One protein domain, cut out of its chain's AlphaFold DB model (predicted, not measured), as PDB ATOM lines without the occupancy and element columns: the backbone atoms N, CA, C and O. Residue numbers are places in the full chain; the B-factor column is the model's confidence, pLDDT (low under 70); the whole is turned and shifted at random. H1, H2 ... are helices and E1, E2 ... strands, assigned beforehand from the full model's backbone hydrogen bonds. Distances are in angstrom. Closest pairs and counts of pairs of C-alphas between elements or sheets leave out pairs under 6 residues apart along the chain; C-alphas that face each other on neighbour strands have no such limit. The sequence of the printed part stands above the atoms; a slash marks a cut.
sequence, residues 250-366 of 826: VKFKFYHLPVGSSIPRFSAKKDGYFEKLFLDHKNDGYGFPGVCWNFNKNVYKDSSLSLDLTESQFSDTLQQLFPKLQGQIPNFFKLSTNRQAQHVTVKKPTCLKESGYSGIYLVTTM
ATOM      1  N   VAL A 250      25.218  36.481 -15.916       84.06
ATOM      2  CA  VAL A 250      25.235  37.326 -14.728       84.06
ATOM      3  C   VAL A 250      24.344  36.751 -13.629       84.06
ATOM      4  O   VAL A 250      23.256  36.236 -13.890       84.06
ATOM      5  N   LYS A 251      24.855  36.776 -12.395       85.88
ATOM      6  CA  LYS A 251      24.217  36.183 -11.216       85.88
ATOM      7  C   LYS A 251      23.454  37.235 -10.421       85.88
ATOM      8  O   LYS A 251      24.043  38.248 -10.051       85.88
ATOM      9  N   PHE A 252      22.192  36.962 -10.102       85.44
ATOM     10  CA  PHE A 252      21.330  37.854  -9.326       85.44
ATOM     11  C   PHE A 252      20.433  37.099  -8.351       85.44
ATOM     12  O   PHE A 252      20.278  35.880  -8.423       85.44
ATOM     13  N   LYS A 253      19.814  37.866  -7.448       87.94
ATOM     14  CA  LYS A 253      18.789  37.383  -6.526       87.94
ATOM     15  C   LYS A 253      17.509  38.176  -6.751       87.94
ATOM     16  O   LYS A 253      17.497  39.376  -6.486       87.94
ATOM     17  N   PHE A 254      16.454  37.525  -7.226       91.06
ATOM     18  CA  PHE A 254      15.145  38.154  -7.419       91.06
ATOM     19  C   PHE A 254      14.160  37.687  -6.358       91.06
ATOM     20  O   PHE A 254      14.038  36.488  -6.132       91.06
ATOM     21  N   TYR A 255      13.428  38.619  -5.757       92.56
ATOM     22  CA  TYR A 255      12.330  38.331  -4.842       92.56
ATOM     23  C   TYR A 255      11.059  39.016  -5.341       92.56
ATOM     24  O   TYR A 255      11.019  40.243  -5.426       92.56
ATOM     25  N   HIS A 256      10.031  38.239  -5.674       94.50
ATOM     26  CA  HIS A 256       8.741  38.777  -6.088       94.50
ATOM     27  C   HIS A 256       7.951  39.223  -4.853       94.50
ATOM     28  O   HIS A 256       7.717  38.432  -3.940       94.50
ATOM     29  N   LEU A 257       7.586  40.498  -4.795       92.88
ATOM     30  CA  LEU A 257       6.940  41.126  -3.651       92.88
ATOM     31  C   LEU A 257       5.472  41.438  -3.994       92.88
ATOM     32  O   LEU A 257       5.235  42.072  -5.023       92.88
ATOM     33  N   PRO A 258       4.491  41.040  -3.159       91.50
ATOM     34  CA  PRO A 258       3.116  41.497  -3.320       91.50
ATOM     35  C   PRO A 258       3.023  43.022  -3.210       91.50
ATOM     36  O   PRO A 258       3.698  43.637  -2.375       91.50
ATOM     37  N   VAL A 259       2.161  43.635  -4.021       87.50
ATOM     38  CA  VAL A 259       1.944  45.087  -4.009       87.50
ATOM     39  C   VAL A 259       1.463  45.526  -2.623       87.50
ATOM     40  O   VAL A 259       0.532  44.949  -2.069       87.50
ATOM     41  N   GLY A 260       2.121  46.535  -2.046       86.00
ATOM     42  CA  GLY A 260       1.786  47.068  -0.718       86.00
ATOM     43  C   GLY A 260       2.250  46.217   0.472       86.00
ATOM     44  O   GLY A 260       2.022  46.611   1.614       86.00
ATOM     45  N   SER A 261       2.919  45.082   0.243       87.44
ATOM     46  CA  SER A 261       3.440  44.248   1.332       87.44
ATOM     47  C   SER A 261       4.717  44.817   1.963       87.44
ATOM     48  O   SER A 261       5.475  45.578   1.357       87.44
ATOM     49  N   SER A 262       4.972  44.418   3.210       87.19
ATOM     50  CA  SER A 262       6.227  44.735   3.895       87.19
ATOM     51  C   SER A 262       7.394  43.946   3.300       87.19
ATOM     52  O   SER A 262       7.268  42.767   2.976       87.19
ATOM     53  N   ILE A 263       8.569  44.575   3.205       85.38
ATOM     54  CA  ILE A 263       9.782  43.914   2.706       85.38
ATOM     55  C   ILE A 263      10.318  42.955   3.789       85.38
ATOM     56  O   ILE A 263      10.648  43.416   4.890       85.38
ATOM     57  N   PRO A 264      10.467  41.645   3.509       83.31
ATOM     58  CA  PRO A 264      11.035  40.702   4.468       83.31
ATOM     59  C   PRO A 264      12.479  41.054   4.843       83.31
ATOM     60  O   PRO A 264      13.258  41.562   4.032       83.31
ATOM     61  N   ARG A 265      12.889  40.744   6.078       81.75
ATOM     62  CA  ARG A 265      14.290  40.891   6.491       81.75
ATOM     63  C   ARG A 265      15.112  39.707   5.998       81.75
ATOM     64  O   ARG A 265      15.077  38.636   6.583       81.75
ATOM     65  N   PHE A 266      15.954  39.941   4.999       76.94
ATOM     66  CA  PHE A 266      16.869  38.933   4.445       76.94
ATOM     67  C   PHE A 266      18.140  38.681   5.293       76.94
ATOM     68  O   PHE A 266      19.159  38.239   4.768       76.94
ATOM     69  N   SER A 267      18.135  39.006   6.593       71.06
ATOM     70  CA  SER A 267      19.302  38.818   7.472       71.06
ATOM     71  C   SER A 267      19.334  37.427   8.103       71.06
ATOM     72  O   SER A 267      18.295  36.912   8.485       71.06
ATOM     73  N   ALA A 268      20.530  36.878   8.329       51.25
ATOM     74  CA  ALA A 268      20.753  35.524   8.856       51.25
ATOM     75  C   ALA A 268      20.229  35.242  10.286       51.25
ATOM     76  O   ALA A 268      20.314  34.108  10.752       51.25
ATOM     77  N   LYS A 269      19.713  36.244  11.011       59.62
ATOM     78  CA  LYS A 269      19.123  36.025  12.338       59.62
ATOM     79  C   LYS A 269      17.669  35.584  12.184       59.62
ATOM     80  O   LYS A 269      16.864  36.337  11.642       59.62
ATOM     81  N   LYS A 270      17.360  34.385  12.686       57.47
ATOM     82  CA  LYS A 270      15.994  33.864  12.805       57.47
ATOM     83  C   LYS A 270      15.185  34.788  13.709       57.47
ATOM     84  O   LYS A 270      15.471  34.898  14.897       57.47
ATOM     85  N   ASP A 271      14.197  35.443  13.130       69.69
ATOM     86  CA  ASP A 271      13.178  36.197  13.844       69.69
ATOM     87  C   ASP A 271      11.836  35.679  13.316       69.69
ATOM     88  O   ASP A 271      11.561  35.770  12.116       69.69
ATOM     89  N   GLY A 272      11.059  35.034  14.194       73.38
ATOM     90  CA  GLY A 272       9.889  34.231  13.816       73.38
ATOM     91  C   GLY A 272       8.809  35.026  13.078       73.38
ATOM     92  O   GLY A 272       8.055  34.461  12.290       73.38
ATOM     93  N   TYR A 273       8.781  36.350  13.252       77.06
ATOM     94  CA  TYR A 273       7.889  37.233  12.500       77.06
ATOM     95  C   TYR A 273       8.202  37.247  10.993       77.06
ATOM     96  O   TYR A 273       7.298  37.222  10.159       77.06
ATOM     97  N   PHE A 274       9.485  37.249  10.622       75.94
ATOM     98  CA  PHE A 274       9.900  37.326   9.218       75.94
ATOM     99  C   PHE A 274       9.788  35.990   8.494       75.94
ATOM    100  O   PHE A 274       9.549  35.975   7.290       75.94
ATOM    101  N   GLU A 275       9.918  34.885   9.225       78.94
ATOM    102  CA  GLU A 275       9.663  33.546   8.694       78.94
ATOM    103  C   GLU A 275       8.184  33.374   8.336       78.94
ATOM    104  O   GLU A 275       7.872  32.883   7.252       78.94
ATOM    105  N   LYS A 276       7.283  33.892   9.182       84.50
ATOM    106  CA  LYS A 276       5.849  33.932   8.883       84.50
ATOM    107  C   LYS A 276       5.547  34.770   7.638       84.50
ATOM    108  O   LYS A 276       4.934  34.258   6.714       84.50
ATOM    109  N   LEU A 277       6.052  36.006   7.563       83.56
ATOM    110  CA  LEU A 277       5.824  36.884   6.404       83.56
ATOM    111  C   LEU A 277       6.349  36.278   5.089       83.56
ATOM    112  O   LEU A 277       5.726  36.405   4.037       83.56
ATOM    113  N   PHE A 278       7.497  35.601   5.143       84.88
ATOM    114  CA  PHE A 278       8.045  34.879   3.997       84.88
ATOM    115  C   PHE A 278       7.136  33.721   3.560       84.88
ATOM    116  O   PHE A 278       6.916  33.522   2.364       84.88
ATOM    117  N   LEU A 279       6.608  32.966   4.526       82.94
ATOM    118  CA  LEU A 279       5.700  31.856   4.269       82.94
ATOM    119  C   LEU A 279       4.360  32.344   3.702       82.94
ATOM    120  O   LEU A 279       3.859  31.740   2.759       82.94
ATOM    121  N   ASP A 280       3.847  33.469   4.203       85.88
ATOM    122  CA  ASP A 280       2.631  34.116   3.703       85.88
ATOM    123  C   ASP A 280       2.807  34.524   2.229       85.88
ATOM    124  O   ASP A 280       2.034  34.096   1.373       85.88
ATOM    125  N   HIS A 281       3.901  35.222   1.885       91.19
ATOM    126  CA  HIS A 281       4.191  35.584   0.488       91.19
ATOM    127  C   HIS A 281       4.267  34.348  -0.417       91.19
ATOM    128  O   HIS A 281       3.737  34.361  -1.527       91.19
ATOM    129  N   LYS A 282       4.911  33.272   0.050       84.94
ATOM    130  CA  LYS A 282       5.015  32.018  -0.703       84.94
ATOM    131  C   LYS A 282       3.644  31.400  -0.964       84.94
ATOM    132  O   LYS A 282       3.380  30.984  -2.091       84.94
ATOM    133  N   ASN A 283       2.803  31.314   0.063       86.38
ATOM    134  CA  ASN A 283       1.470  30.723  -0.041       86.38
ATOM    135  C   ASN A 283       0.597  31.486  -1.051       86.38
ATOM    136  O   ASN A 283      -0.182  30.868  -1.775       86.38
ATOM    137  N   ASP A 284       0.823  32.792  -1.191       86.88
ATOM    138  CA  ASP A 284       0.128  33.649  -2.154       86.88
ATOM    139  C   ASP A 284       0.728  33.604  -3.580       86.88
ATOM    140  O   ASP A 284       0.220  34.244  -4.510       86.88
ATOM    141  N   GLY A 285       1.799  32.830  -3.792       87.19
ATOM    142  CA  GLY A 285       2.497  32.701  -5.077       87.19
ATOM    143  C   GLY A 285       3.536  33.795  -5.353       87.19
ATOM    144  O   GLY A 285       3.902  34.026  -6.508       87.19
ATOM    145  N   TYR A 286       4.005  34.480  -4.310       92.00
ATOM    146  CA  TYR A 286       5.097  35.454  -4.331       92.00
ATOM    147  C   TYR A 286       6.375  34.862  -3.702       92.00
ATOM    148  O   TYR A 286       6.422  33.703  -3.296       92.00
ATOM    149  N   GLY A 287       7.451  35.646  -3.631       89.62
ATOM    150  CA  GLY A 287       8.722  35.248  -3.029       89.62
ATOM    151  C   GLY A 287       9.804  34.872  -4.042       89.62
ATOM    152  O   GLY A 287       9.872  35.420  -5.142       89.62
ATOM    153  N   PHE A 288      10.720  33.986  -3.651       87.31
ATOM    154  CA  PHE A 288      11.775  33.507  -4.547       87.31
ATOM    155  C   PHE A 288      11.201  32.546  -5.599       87.31
ATOM    156  O   PHE A 288      10.318  31.751  -5.269       87.31
ATOM    157  N   PRO A 289      11.719  32.552  -6.840       81.94
ATOM    158  CA  PRO A 289      11.275  31.596  -7.843       81.94
ATOM    159  C   PRO A 289      11.638  30.179  -7.380       81.94
ATOM    160  O   PRO A 289      12.692  29.975  -6.766       81.94
ATOM    161  N   GLY A 290      10.779  29.195  -7.670       71.25
ATOM    162  CA  GLY A 290      10.905  27.828  -7.135       71.25
ATOM    163  C   GLY A 290      12.258  27.164  -7.423       71.25
ATOM    164  O   GLY A 290      12.752  26.379  -6.621       71.25
ATOM    165  N   VAL A 291      12.912  27.556  -8.519       63.44
ATOM    166  CA  VAL A 291      14.247  27.086  -8.927       63.44
ATOM    167  C   VAL A 291      15.406  27.636  -8.080       63.44
ATOM    168  O   VAL A 291      16.519  27.112  -8.145       63.44
ATOM    169  N   CYS A 292      15.179  28.681  -7.284       61.94
ATOM    170  CA  CYS A 292      16.247  29.408  -6.594       61.94
ATOM    171  C   CYS A 292      16.182  29.318  -5.067       61.94
ATOM    172  O   CYS A 292      17.109  29.772  -4.399       61.94
ATOM    173  N   TRP A 293      15.149  28.696  -4.497       65.75
ATOM    174  CA  TRP A 293      15.047  28.502  -3.054       65.75
ATOM    175  C   TRP A 293      15.094  27.027  -2.670       65.75
ATOM    176  O   TRP A 293      14.218  26.244  -3.030       65.75
ATOM    177  N   ASN A 294      16.112  26.646  -1.897       61.53
ATOM    178  CA  ASN A 294      16.199  25.307  -1.335       61.53
ATOM    179  C   ASN A 294      15.589  25.296   0.074       61.53
ATOM    180  O   ASN A 294      16.244  25.685   1.046       61.53
ATOM    181  N   PHE A 295      14.345  24.816   0.176       51.06
ATOM    182  CA  PHE A 295      13.606  24.722   1.442       51.06
ATOM    183  C   PHE A 295      14.328  23.877   2.495       51.06
ATOM    184  O   PHE A 295      14.325  24.240   3.666       51.06
ATOM    185  N   ASN A 296      15.030  22.824   2.080       48.66
ATOM    186  CA  ASN A 296      15.698  21.903   3.000       48.66
ATOM    187  C   ASN A 296      16.955  22.514   3.634       48.66
ATOM    188  O   ASN A 296      17.415  22.047   4.672       48.66
ATOM    189  N   LYS A 297      17.534  23.553   3.013       49.69
ATOM    190  CA  LYS A 297      18.766  24.201   3.490       49.69
ATOM    191  C   LYS A 297      18.544  25.605   4.047       49.69
ATOM    192  O   LYS A 297      19.465  26.144   4.647       49.69
ATOM    193  N   ASN A 298      17.364  26.198   3.847       58.53
ATOM    194  CA  ASN A 298      17.090  27.609   4.144       58.53
ATOM    195  C   ASN A 298      18.114  28.562   3.478       58.53
ATOM    196  O   ASN A 298      18.518  29.579   4.041       58.53
ATOM    197  N   VAL A 299      18.595  28.179   2.286       57.00
ATOM    198  CA  VAL A 299      19.630  28.889   1.519       57.00
ATOM    199  C   VAL A 299      19.117  29.145   0.106       57.00
ATOM    200  O   VAL A 299      18.649  28.235  -0.583       57.00
ATOM    201  N   TYR A 300      19.247  30.395  -0.335       67.06
ATOM    202  CA  TYR A 300      18.961  30.811  -1.705       67.06
ATOM    203  C   TYR A 300      20.153  30.519  -2.631       67.06
ATOM    204  O   TYR A 300      21.302  30.777  -2.262       67.06
ATOM    205  N   LYS A 301      19.881  30.025  -3.842       67.88
ATOM    206  CA  LYS A 301      20.864  29.843  -4.918       67.88
ATOM    207  C   LYS A 301      20.740  30.997  -5.909       67.88
ATOM    208  O   LYS A 301      19.643  31.273  -6.379       67.88
ATOM    209  N   ASP A 302      21.864  31.628  -6.247       73.00
ATOM    210  CA  ASP A 302      21.900  32.700  -7.246       73.00
ATOM    211  C   ASP A 302      21.273  32.236  -8.571       73.00
ATOM    212  O   ASP A 302      21.661  31.196  -9.115       73.00
ATOM    213  N   SER A 303      20.329  33.014  -9.102       78.00
ATOM    214  CA  SER A 303      19.841  32.845 -10.471       78.00
ATOM    215  C   SER A 303      20.907  33.356 -11.433       78.00
ATOM    216  O   SER A 303      21.431  34.451 -11.237       78.00
ATOM    217  N   SER A 304      21.219  32.603 -12.485       82.94
ATOM    218  CA  SER A 304      22.038  33.092 -13.597       82.94
ATOM    219  C   SER A 304      21.148  33.427 -14.786       82.94
ATOM    220  O   SER A 304      20.371  32.579 -15.219       82.94
ATOM    221  N   LEU A 305      21.290  34.633 -15.325       86.38
ATOM    222  CA  LEU A 305      20.677  35.035 -16.586       86.38
ATOM    223  C   LEU A 305      21.758  35.250 -17.636       86.38
ATOM    224  O   LEU A 305      22.830  35.778 -17.329       86.38
ATOM    225  N   SER A 306      21.463  34.852 -18.868       87.94
ATOM    226  CA  SER A 306      22.333  35.138 -20.002       87.94
ATOM    227  C   SER A 306      22.250  36.623 -20.365       87.94
ATOM    228  O   SER A 306      21.180  37.229 -20.305       87.94
ATOM    229  N   LEU A 307      23.386  37.246 -20.675       88.94
ATOM    230  CA  LEU A 307      23.477  38.677 -20.989       88.94
ATOM    231  C   LEU A 307      23.014  39.019 -22.408       88.94
ATOM    232  O   LEU A 307      22.804  40.194 -22.701       88.94
ATOM    233  N   ASP A 308      22.873  38.013 -23.263       89.94
ATOM    234  CA  ASP A 308      22.438  38.108 -24.658       89.94
ATOM    235  C   ASP A 308      20.909  38.079 -24.831       89.94
ATOM    236  O   ASP A 308      20.430  38.260 -25.949       89.94
ATOM    237  N   LEU A 309      20.134  37.911 -23.751       91.25
ATOM    238  CA  LEU A 309      18.673  37.953 -23.836       91.25
ATOM    239  C   LEU A 309      18.201  39.328 -24.323       91.25
ATOM    240  O   LEU A 309      18.526  40.372 -23.744       91.25
ATOM    241  N   THR A 310      17.372  39.309 -25.362       93.38
ATOM    242  CA  THR A 310      16.599  40.476 -25.805       93.38
ATOM    243  C   THR A 310      15.611  40.921 -24.720       93.38
ATOM    244  O   THR A 310      15.286  40.161 -23.808       93.38
ATOM    245  N   GLU A 311      15.097  42.150 -24.814       91.25
ATOM    246  CA  GLU A 311      14.093  42.682 -23.873       91.25
ATOM    247  C   GLU A 311      12.844  41.783 -23.787       91.25
ATOM    248  O   GLU A 311      12.388  41.473 -22.687       91.25
ATOM    249  N   SER A 312      12.370  41.260 -24.926       90.81
ATOM    250  CA  SER A 312      11.259  40.295 -24.968       90.81
ATOM    251  C   SER A 312      11.609  38.992 -24.250       90.81
ATOM    252  O   SER A 312      10.888  38.576 -23.350       90.81
ATOM    253  N   GLN A 313      12.751  38.374 -24.576       92.62
ATOM    254  CA  GLN A 313      13.162  37.107 -23.957       92.62
ATOM    255  C   GLN A 313      13.400  37.242 -22.450       92.62
ATOM    256  O   GLN A 313      13.117  36.321 -21.685       92.62
ATOM    257  N   PHE A 314      13.925  38.386 -22.006       93.19
ATOM    258  CA  PHE A 314      14.101  38.679 -20.589       93.19
ATOM    259  C   PHE A 314      12.754  38.811 -19.871       93.19
ATOM    260  O   PHE A 314      12.583  38.221 -18.803       93.19
ATOM    261  N   SER A 315      11.792  39.515 -20.474       90.25
ATOM    262  CA  SER A 315      10.419  39.594 -19.969       90.25
ATOM    263  C   SER A 315       9.776  38.207 -19.866       90.25
ATOM    264  O   SER A 315       9.275  37.847 -18.801       90.25
ATOM    265  N   ASP A 316       9.862  37.392 -20.920       90.56
ATOM    266  CA  ASP A 316       9.299  36.035 -20.942       90.56
ATOM    267  C   ASP A 316       9.934  35.148 -19.864       90.56
ATOM    268  O   ASP A 316       9.238  34.447 -19.129       90.56
ATOM    269  N   THR A 317      11.257  35.236 -19.701       91.38
ATOM    270  CA  THR A 317      11.991  34.504 -18.659       91.38
ATOM    271  C   THR A 317      11.513  34.901 -17.262       91.38
ATOM    272  O   THR A 317      11.340  34.045 -16.395       91.38
ATOM    273  N   LEU A 318      11.263  36.189 -17.014       90.75
ATOM    274  CA  LEU A 318      10.751  36.647 -15.723       90.75
ATOM    275  C   LEU A 318       9.312  36.209 -15.469       90.75
ATOM    276  O   LEU A 318       9.000  35.836 -14.342       90.75
ATOM    277  N   GLN A 319       8.455  36.209 -16.488       91.31
ATOM    278  CA  GLN A 319       7.087  35.703 -16.363       91.31
ATOM    279  C   GLN A 319       7.063  34.187 -16.115       91.31
ATOM    280  O   GLN A 319       6.248  33.711 -15.329       91.31
ATOM    281  N   GLN A 320       7.999  33.430 -16.699       89.00
ATOM    282  CA  GLN A 320       8.180  32.006 -16.391       89.00
ATOM    283  C   GLN A 320       8.662  31.781 -14.951       89.00
ATOM    284  O   GLN A 320       8.182  30.878 -14.269       89.00
ATOM    285  N   LEU A 321       9.602  32.605 -14.473       88.50
ATOM    286  CA  LEU A 321      10.109  32.523 -13.099       88.50
ATOM    287  C   LEU A 321       9.065  32.953 -12.061       88.50
ATOM    288  O   LEU A 321       9.041  32.414 -10.953       88.50
ATOM    289  N   PHE A 322       8.206  33.907 -12.419       91.75
ATOM    290  CA  PHE A 322       7.185  34.486 -11.558       91.75
ATOM    291  C   PHE A 322       5.840  34.519 -12.296       91.75
ATOM    292  O   PHE A 322       5.482  35.551 -12.867       91.75
ATOM    293  N   PRO A 323       5.044  33.435 -12.246       89.31
ATOM    294  CA  PRO A 323       3.778  33.339 -12.983       89.31
ATOM    295  C   PRO A 323       2.791  34.480 -12.693       89.31
ATOM    296  O   PRO A 323       2.001  34.871 -13.543       89.31
ATOM    297  N   LYS A 324       2.863  35.073 -11.496       90.88
ATOM    298  CA  LYS A 324       2.060  36.236 -11.089       90.88
ATOM    299  C   LYS A 324       2.430  37.545 -11.812       90.88
ATOM    300  O   LYS A 324       1.687  38.512 -11.695       90.88
ATOM    301  N   LEU A 325       3.543  37.580 -12.550       89.06
ATOM    302  CA  LEU A 325       3.923  38.683 -13.440       89.06
ATOM    303  C   LEU A 325       3.328  38.541 -14.848       89.06
ATOM    304  O   LEU A 325       3.516  39.438 -15.667       89.06
ATOM    305  N   GLN A 326       2.654  37.430 -15.171       90.94
ATOM    306  CA  GLN A 326       2.138  37.194 -16.518       90.94
ATOM    307  C   GLN A 326       1.172  38.313 -16.940       90.94
ATOM    308  O   GLN A 326       0.193  38.603 -16.254       90.94
ATOM    309  N   GLY A 327       1.476  38.962 -18.068       86.75
ATOM    310  CA  GLY A 327       0.700  40.095 -18.586       86.75
ATOM    311  C   GLY A 327       0.896  41.423 -17.842       86.75
ATOM    312  O   GLY A 327       0.189  42.381 -18.137       86.75
ATOM    313  N   GLN A 328       1.839  41.509 -16.898       88.00
ATOM    314  CA  GLN A 328       2.133  42.727 -16.136       88.00
ATOM    315  C   GLN A 328       3.562  43.209 -16.417       88.00
ATOM    316  O   GLN A 328       4.467  42.410 -16.656       88.00
ATOM    317  N   ILE A 329       3.778  44.528 -16.381       85.38
ATOM    318  CA  ILE A 329       5.115  45.116 -16.539       85.38
ATOM    319  C   ILE A 329       5.831  45.050 -15.179       85.38
ATOM    320  O   ILE A 329       5.350  45.662 -14.216       85.38
ATOM    321  N   PRO A 330       6.958  44.321 -15.061       89.94
ATOM    322  CA  PRO A 330       7.686  44.229 -13.806       89.94
ATOM    323  C   PRO A 330       8.420  45.538 -13.498       89.94
ATOM    324  O   PRO A 330       9.157  46.069 -14.326       89.94
ATOM    325  N   ASN A 331       8.274  46.017 -12.266       90.81
ATOM    326  CA  ASN A 331       9.111  47.062 -11.693       90.81
ATOM    327  C   ASN A 331      10.208  46.428 -10.846       90.81
ATOM    328  O   ASN A 331       9.950  45.506 -10.064       90.81
ATOM    329  N   PHE A 332      11.422  46.961 -10.961       92.50
ATOM    330  CA  PHE A 332      12.574  46.470 -10.220       92.50
ATOM    331  C   PHE A 332      13.003  47.496  -9.194       92.50
ATOM    332  O   PHE A 332      13.133  48.684  -9.484       92.50
ATOM    333  N   PHE A 333      13.295  47.017  -7.995       92.19
ATOM    334  CA  PHE A 333      13.866  47.832  -6.942       92.19
ATOM    335  C   PHE A 333      15.133  47.164  -6.426       92.19
ATOM    336  O   PHE A 333      15.125  45.984  -6.079       92.19
ATOM    337  N   LYS A 334      16.230  47.915  -6.336       90.94
ATOM    338  CA  LYS A 334      17.411  47.482  -5.584       90.94
ATOM    339  C   LYS A 334      17.225  47.857  -4.120       90.94
ATOM    340  O   LYS A 334      16.776  48.961  -3.810       90.94
ATOM    341  N   LEU A 335      17.577  46.955  -3.215       86.56
ATOM    342  CA  LEU A 335      17.519  47.224  -1.783       86.56
ATOM    343  C   LEU A 335      18.835  47.881  -1.333       86.56
ATOM    344  O   LEU A 335      19.895  47.265  -1.377       86.56
ATOM    345  N   SER A 336      18.803  49.144  -0.912       80.88
ATOM    346  CA  SER A 336      20.014  49.801  -0.402       80.88
ATOM    347  C   SER A 336      20.524  49.123   0.881       80.88
ATOM    348  O   SER A 336      19.797  48.381   1.545       80.88
ATOM    349  N   THR A 337      21.762  49.417   1.290       76.19
ATOM    350  CA  THR A 337      22.308  48.977   2.593       76.19
ATOM    351  C   THR A 337      21.426  49.409   3.769       76.19
ATOM    352  O   THR A 337      21.325  48.692   4.762       76.19
ATOM    353  N   ASN A 338      20.717  50.532   3.616       79.69
ATOM    354  CA  ASN A 338      19.762  51.069   4.586       79.69
ATOM    355  C   ASN A 338      18.344  50.493   4.416       79.69
ATOM    356  O   ASN A 338      17.393  51.022   4.983       79.69
ATOM    357  N   ARG A 339      18.187  49.422   3.627       76.88
ATOM    358  CA  ARG A 339      16.918  48.729   3.349       76.88
ATOM    359  C   ARG A 339      15.844  49.600   2.700       76.88
ATOM    360  O   ARG A 339      14.658  49.311   2.821       76.88
ATOM    361  N   GLN A 340      16.252  50.634   1.974       82.75
ATOM    362  CA  GLN A 340      15.331  51.411   1.152       82.75
ATOM    363  C   GLN A 340      15.265  50.796  -0.243       82.75
ATOM    364  O   GLN A 340      16.301  50.573  -0.875       82.75
ATOM    365  N   ALA A 341      14.052  50.522  -0.714       85.56
ATOM    366  CA  ALA A 341      13.812  50.100  -2.084       85.56
ATOM    367  C   ALA A 341      14.038  51.297  -3.018       85.56
ATOM    368  O   ALA A 341      13.338  52.302  -2.935       85.56
ATOM    369  N   GLN A 342      15.038  51.206  -3.889       90.50
ATOM    370  CA  GLN A 342      15.325  52.210  -4.908       90.50
ATOM    371  C   GLN A 342      14.924  51.653  -6.264       90.50
ATOM    372  O   GLN A 342      15.433  50.608  -6.664       90.50
ATOM    373  N   HIS A 343      14.027  52.343  -6.964       90.94
ATOM    374  CA  HIS A 343      13.587  51.931  -8.293       90.94
ATOM    375  C   HIS A 343      14.772  51.878  -9.271       90.94
ATOM    376  O   HIS A 343      15.622  52.771  -9.284       90.94
ATOM    377  N   VAL A 344      14.830  50.826 -10.085       90.06
ATOM    378  CA  VAL A 344      15.841  50.621 -11.124       90.06
ATOM    379  C   VAL A 344      15.124  50.303 -12.425       90.06
ATOM    380  O   VAL A 344      14.352  49.353 -12.506       90.06
ATOM    381  N   THR A 345      15.414  51.071 -13.468       90.31
ATOM    382  CA  THR A 345      14.909  50.776 -14.808       90.31
ATOM    383  C   THR A 345      15.698  49.606 -15.389       90.31
ATOM    384  O   THR A 345      16.873  49.750 -15.722       90.31
ATOM    385  N   VAL A 346      15.062  48.441 -15.508       88.69
ATOM    386  CA  VAL A 346      15.683  47.230 -16.055       88.69
ATOM    387  C   VAL A 346      14.896  46.783 -17.276       88.69
ATOM    388  O   VAL A 346      13.775  46.308 -17.152       88.69
ATOM    389  N   LYS A 347      15.499  46.934 -18.458       88.38
ATOM    390  CA  LYS A 347      14.915  46.478 -19.732       88.38
ATOM    391  C   LYS A 347      15.519  45.167 -20.236       88.38
ATOM    392  O   LYS A 347      14.895  44.431 -20.984       88.38
ATOM    393  N   LYS A 348      16.753  44.865 -19.828       91.94
ATOM    394  CA  LYS A 348      17.503  43.669 -20.234       91.94
ATOM    395  C   LYS A 348      18.494  43.251 -19.142       91.94
ATOM    396  O   LYS A 348      18.825  44.080 -18.285       91.94
ATOM    397  N   PRO A 349      19.045  42.025 -19.181       90.19
ATOM    398  CA  PRO A 349      19.988  41.556 -18.166       90.19
ATOM    399  C   PRO A 349      21.263  42.403 -18.059       90.19
ATOM    400  O   PRO A 349      21.826  42.521 -16.968       90.19
ATOM    401  N   THR A 350      21.710  43.051 -19.145       89.12
ATOM    402  CA  THR A 350      22.890  43.935 -19.083       89.12
ATOM    403  C   THR A 350      22.663  45.137 -18.169       89.12
ATOM    404  O   THR A 350      23.594  45.523 -17.472       89.12
ATOM    405  N   CYS A 351      21.431  45.651 -18.060       88.81
ATOM    406  CA  CYS A 351      21.098  46.751 -17.148       88.81
ATOM    407  C   CYS A 351      21.360  46.370 -15.683       88.81
ATOM    408  O   CYS A 351      21.813  47.187 -14.884       88.81
ATOM    409  N   LEU A 352      21.112  45.107 -15.327       86.56
ATOM    410  CA  LEU A 352      21.397  44.604 -13.987       86.56
ATOM    411  C   LEU A 352      22.913  44.501 -13.754       86.56
ATOM    412  O   LEU A 352      23.398  44.909 -12.700       86.56
ATOM    413  N   LYS A 353      23.680  44.038 -14.753       87.12
ATOM    414  CA  LYS A 353      25.152  43.979 -14.686       87.12
ATOM    415  C   LYS A 353      25.767  45.376 -14.559       87.12
ATOM    416  O   LYS A 353      26.634  45.588 -13.717       87.12
ATOM    417  N   GLU A 354      25.286  46.323 -15.359       85.69
ATOM    418  CA  GLU A 354      25.708  47.729 -15.364       85.69
ATOM    419  C   GLU A 354      25.379  48.437 -14.044       85.69
ATOM    420  O   GLU A 354      26.116  49.323 -13.622       85.69
ATOM    421  N   SER A 355      24.325  48.007 -13.340       83.31
ATOM    422  CA  SER A 355      23.985  48.572 -12.030       83.31
ATOM    423  C   SER A 355      25.015  48.266 -10.932       83.31
ATOM    424  O   SER A 355      24.976  48.901  -9.876       83.31
ATOM    425  N   GLY A 356      25.909  47.289 -11.148       83.38
ATOM    426  CA  GLY A 356      26.967  46.899 -10.208       83.38
ATOM    427  C   GLY A 356      26.470  46.351  -8.864       83.38
ATOM    428  O   GLY A 356      27.266  46.146  -7.948       83.38
ATOM    429  N   TYR A 357      25.162  46.130  -8.717       84.25
ATOM    430  CA  TYR A 357      24.543  45.741  -7.460       84.25
ATOM    431  C   TYR A 357      24.485  44.212  -7.326       84.25
ATOM    432  O   TYR A 357      23.950  43.510  -8.177       84.25
ATOM    433  N   SER A 358      25.043  43.696  -6.231       79.00
ATOM    434  CA  SER A 358      25.155  42.258  -5.938       79.00
ATOM    435  C   SER A 358      24.133  41.749  -4.910       79.00
ATOM    436  O   SER A 358      24.220  40.607  -4.454       79.00
ATOM    437  N   GLY A 359      23.187  42.598  -4.500       85.00
ATOM    438  CA  GLY A 359      22.167  42.259  -3.510       85.00
ATOM    439  C   GLY A 359      20.885  41.683  -4.121       85.00
ATOM    440  O   GLY A 359      20.868  41.168  -5.236       85.00
ATOM    441  N   ILE A 360      19.789  41.771  -3.363       84.38
ATOM    442  CA  ILE A 360      18.464  41.294  -3.788       84.38
ATOM    443  C   ILE A 360      17.734  42.401  -4.548       84.38
ATOM    444  O   ILE A 360      17.649  43.532  -4.055       84.38
ATOM    445  N   TYR A 361      17.226  42.065  -5.732       88.31
ATOM    446  CA  TYR A 361      16.273  42.862  -6.492       88.31
ATOM    447  C   TYR A 361      14.858  42.443  -6.110       88.31
ATOM    448  O   TYR A 361      14.506  41.264  -6.186       88.31
ATOM    449  N   LEU A 362      14.047  43.412  -5.707       88.31
ATOM    450  CA  LEU A 362      12.622  43.218  -5.498       88.31
ATOM    451  C   LEU A 362      11.914  43.436  -6.832       88.31
ATOM    452  O   LEU A 362      12.150  44.446  -7.495       88.31
ATOM    453  N   VAL A 363      11.064  42.489  -7.207       89.69
ATOM    454  CA  VAL A 363      10.219  42.569  -8.398       89.69
ATOM    455  C   VAL A 363       8.782  42.722  -7.924       89.69
ATOM    456  O   VAL A 363       8.341  41.961  -7.072       89.69
ATOM    457  N   THR A 364       8.058  43.709  -8.432       90.19
ATOM    458  CA  THR A 364       6.632  43.921  -8.129       90.19
ATOM    459  C   THR A 364       5.941  44.457  -9.368       90.19
ATOM    460  O   THR A 364       6.587  45.006 -10.260       90.19
ATOM    461  N   THR A 365       4.626  44.336  -9.427       87.75
ATOM    462  CA  THR A 365       3.825  44.905 -10.508       87.75
ATOM    463  C   THR A 365       3.268  46.260 -10.101       87.75
ATOM    464  O   THR A 365       3.269  46.619  -8.920       87.75
ATOM    465  N   MET A 366       2.879  47.072 -11.082       74.50
ATOM    466  CA  MET A 366       2.197  48.332 -10.812       74.50
ATOM    467  C   MET A 366       0.696  48.056 -10.688       74.50
ATOM    468  O   MET A 366       0.091  47.559 -11.633       74.50
TER     469      MET A 366
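Overview. This is residues 250 to 366 of the 826 residues of the protein "HECT domain-containing protein" of Clytia hemisphaerica (UniProt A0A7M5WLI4). A strongly twisted sheet of five strands makes the core, with H2 and H3 packed on it beside its strands, and H1 off the sheet at one end of the longest axis, between two long links. The 117 printed residues run E1 H1 E2 H2 E3 E4 H3 E5; the sheet, E2 E1 E5 E3 E4, is mixed. The class is mixed, helices and strands, with under half of the residues in named elements. The whole is compact, radius of gyration of the C-alphas 13.7 A, spanning 40 by 28 by 28 A.

Arrangement. E1, residues 250 to 256, is parallel to E5, residues 360 to 365, with N 361 and O 253 2.8 A apart. Its staggered residues 250 to 252 pair with edge strand E2, residues 303 to 306, antiparallel: N 250 and O 305, 2.9 A. E5 is antiparallel to E3, residues 330 to 335: N 331 and O 364, 2.8 A. E3 and edge strand E4, residues 341 to 344, form an antiparallel hairpin: N 334 and O 342, 2.8 A. H3, residues 349 to 354, is on the sheet, height 5.4 A, over none of its strands; the C-alphas of Val 250 and Lys 353, closest between E1 and H3, are 6.7 A apart. H2, residues 311 to 321, is on the sheet and close but not clearly touching H3: closest C-alphas, Phe 314 and Pro 349, 7.0 A. E2, H2, E3 and E4, H3, E5 are split strand-helix-strand units, each two strands of the one sheet with a helix between them along the chain and other strands between them in the sheet, E1 and E5 in the first and E3 in the second; both crossovers are right-handed. H1, residues 272 to 283, is not on the sheet and is apart from H2 and H3. In H1, H2 and H3 every O i to N i+4 pair is within hydrogen-bond range.

Along the chain. E1, 18.7 A long, begins at C-alpha 250 (25.235, 37.326, -14.728); E5, 16.5 A, ends at C-alpha 365 (3.825, 44.905, -10.508). H1 measures 16.6 A, E3 15.8 A and H2 15.3 A.

Size, cuts and confidence. The C-alphas farthest apart, Gly 272 and Thr 310, are 40.7 A apart. The printed part has no cut; the links E1 to H1 and H1 to E2 are long. Residues 268 to 271 and 291 to 301 have pLDDT under 70.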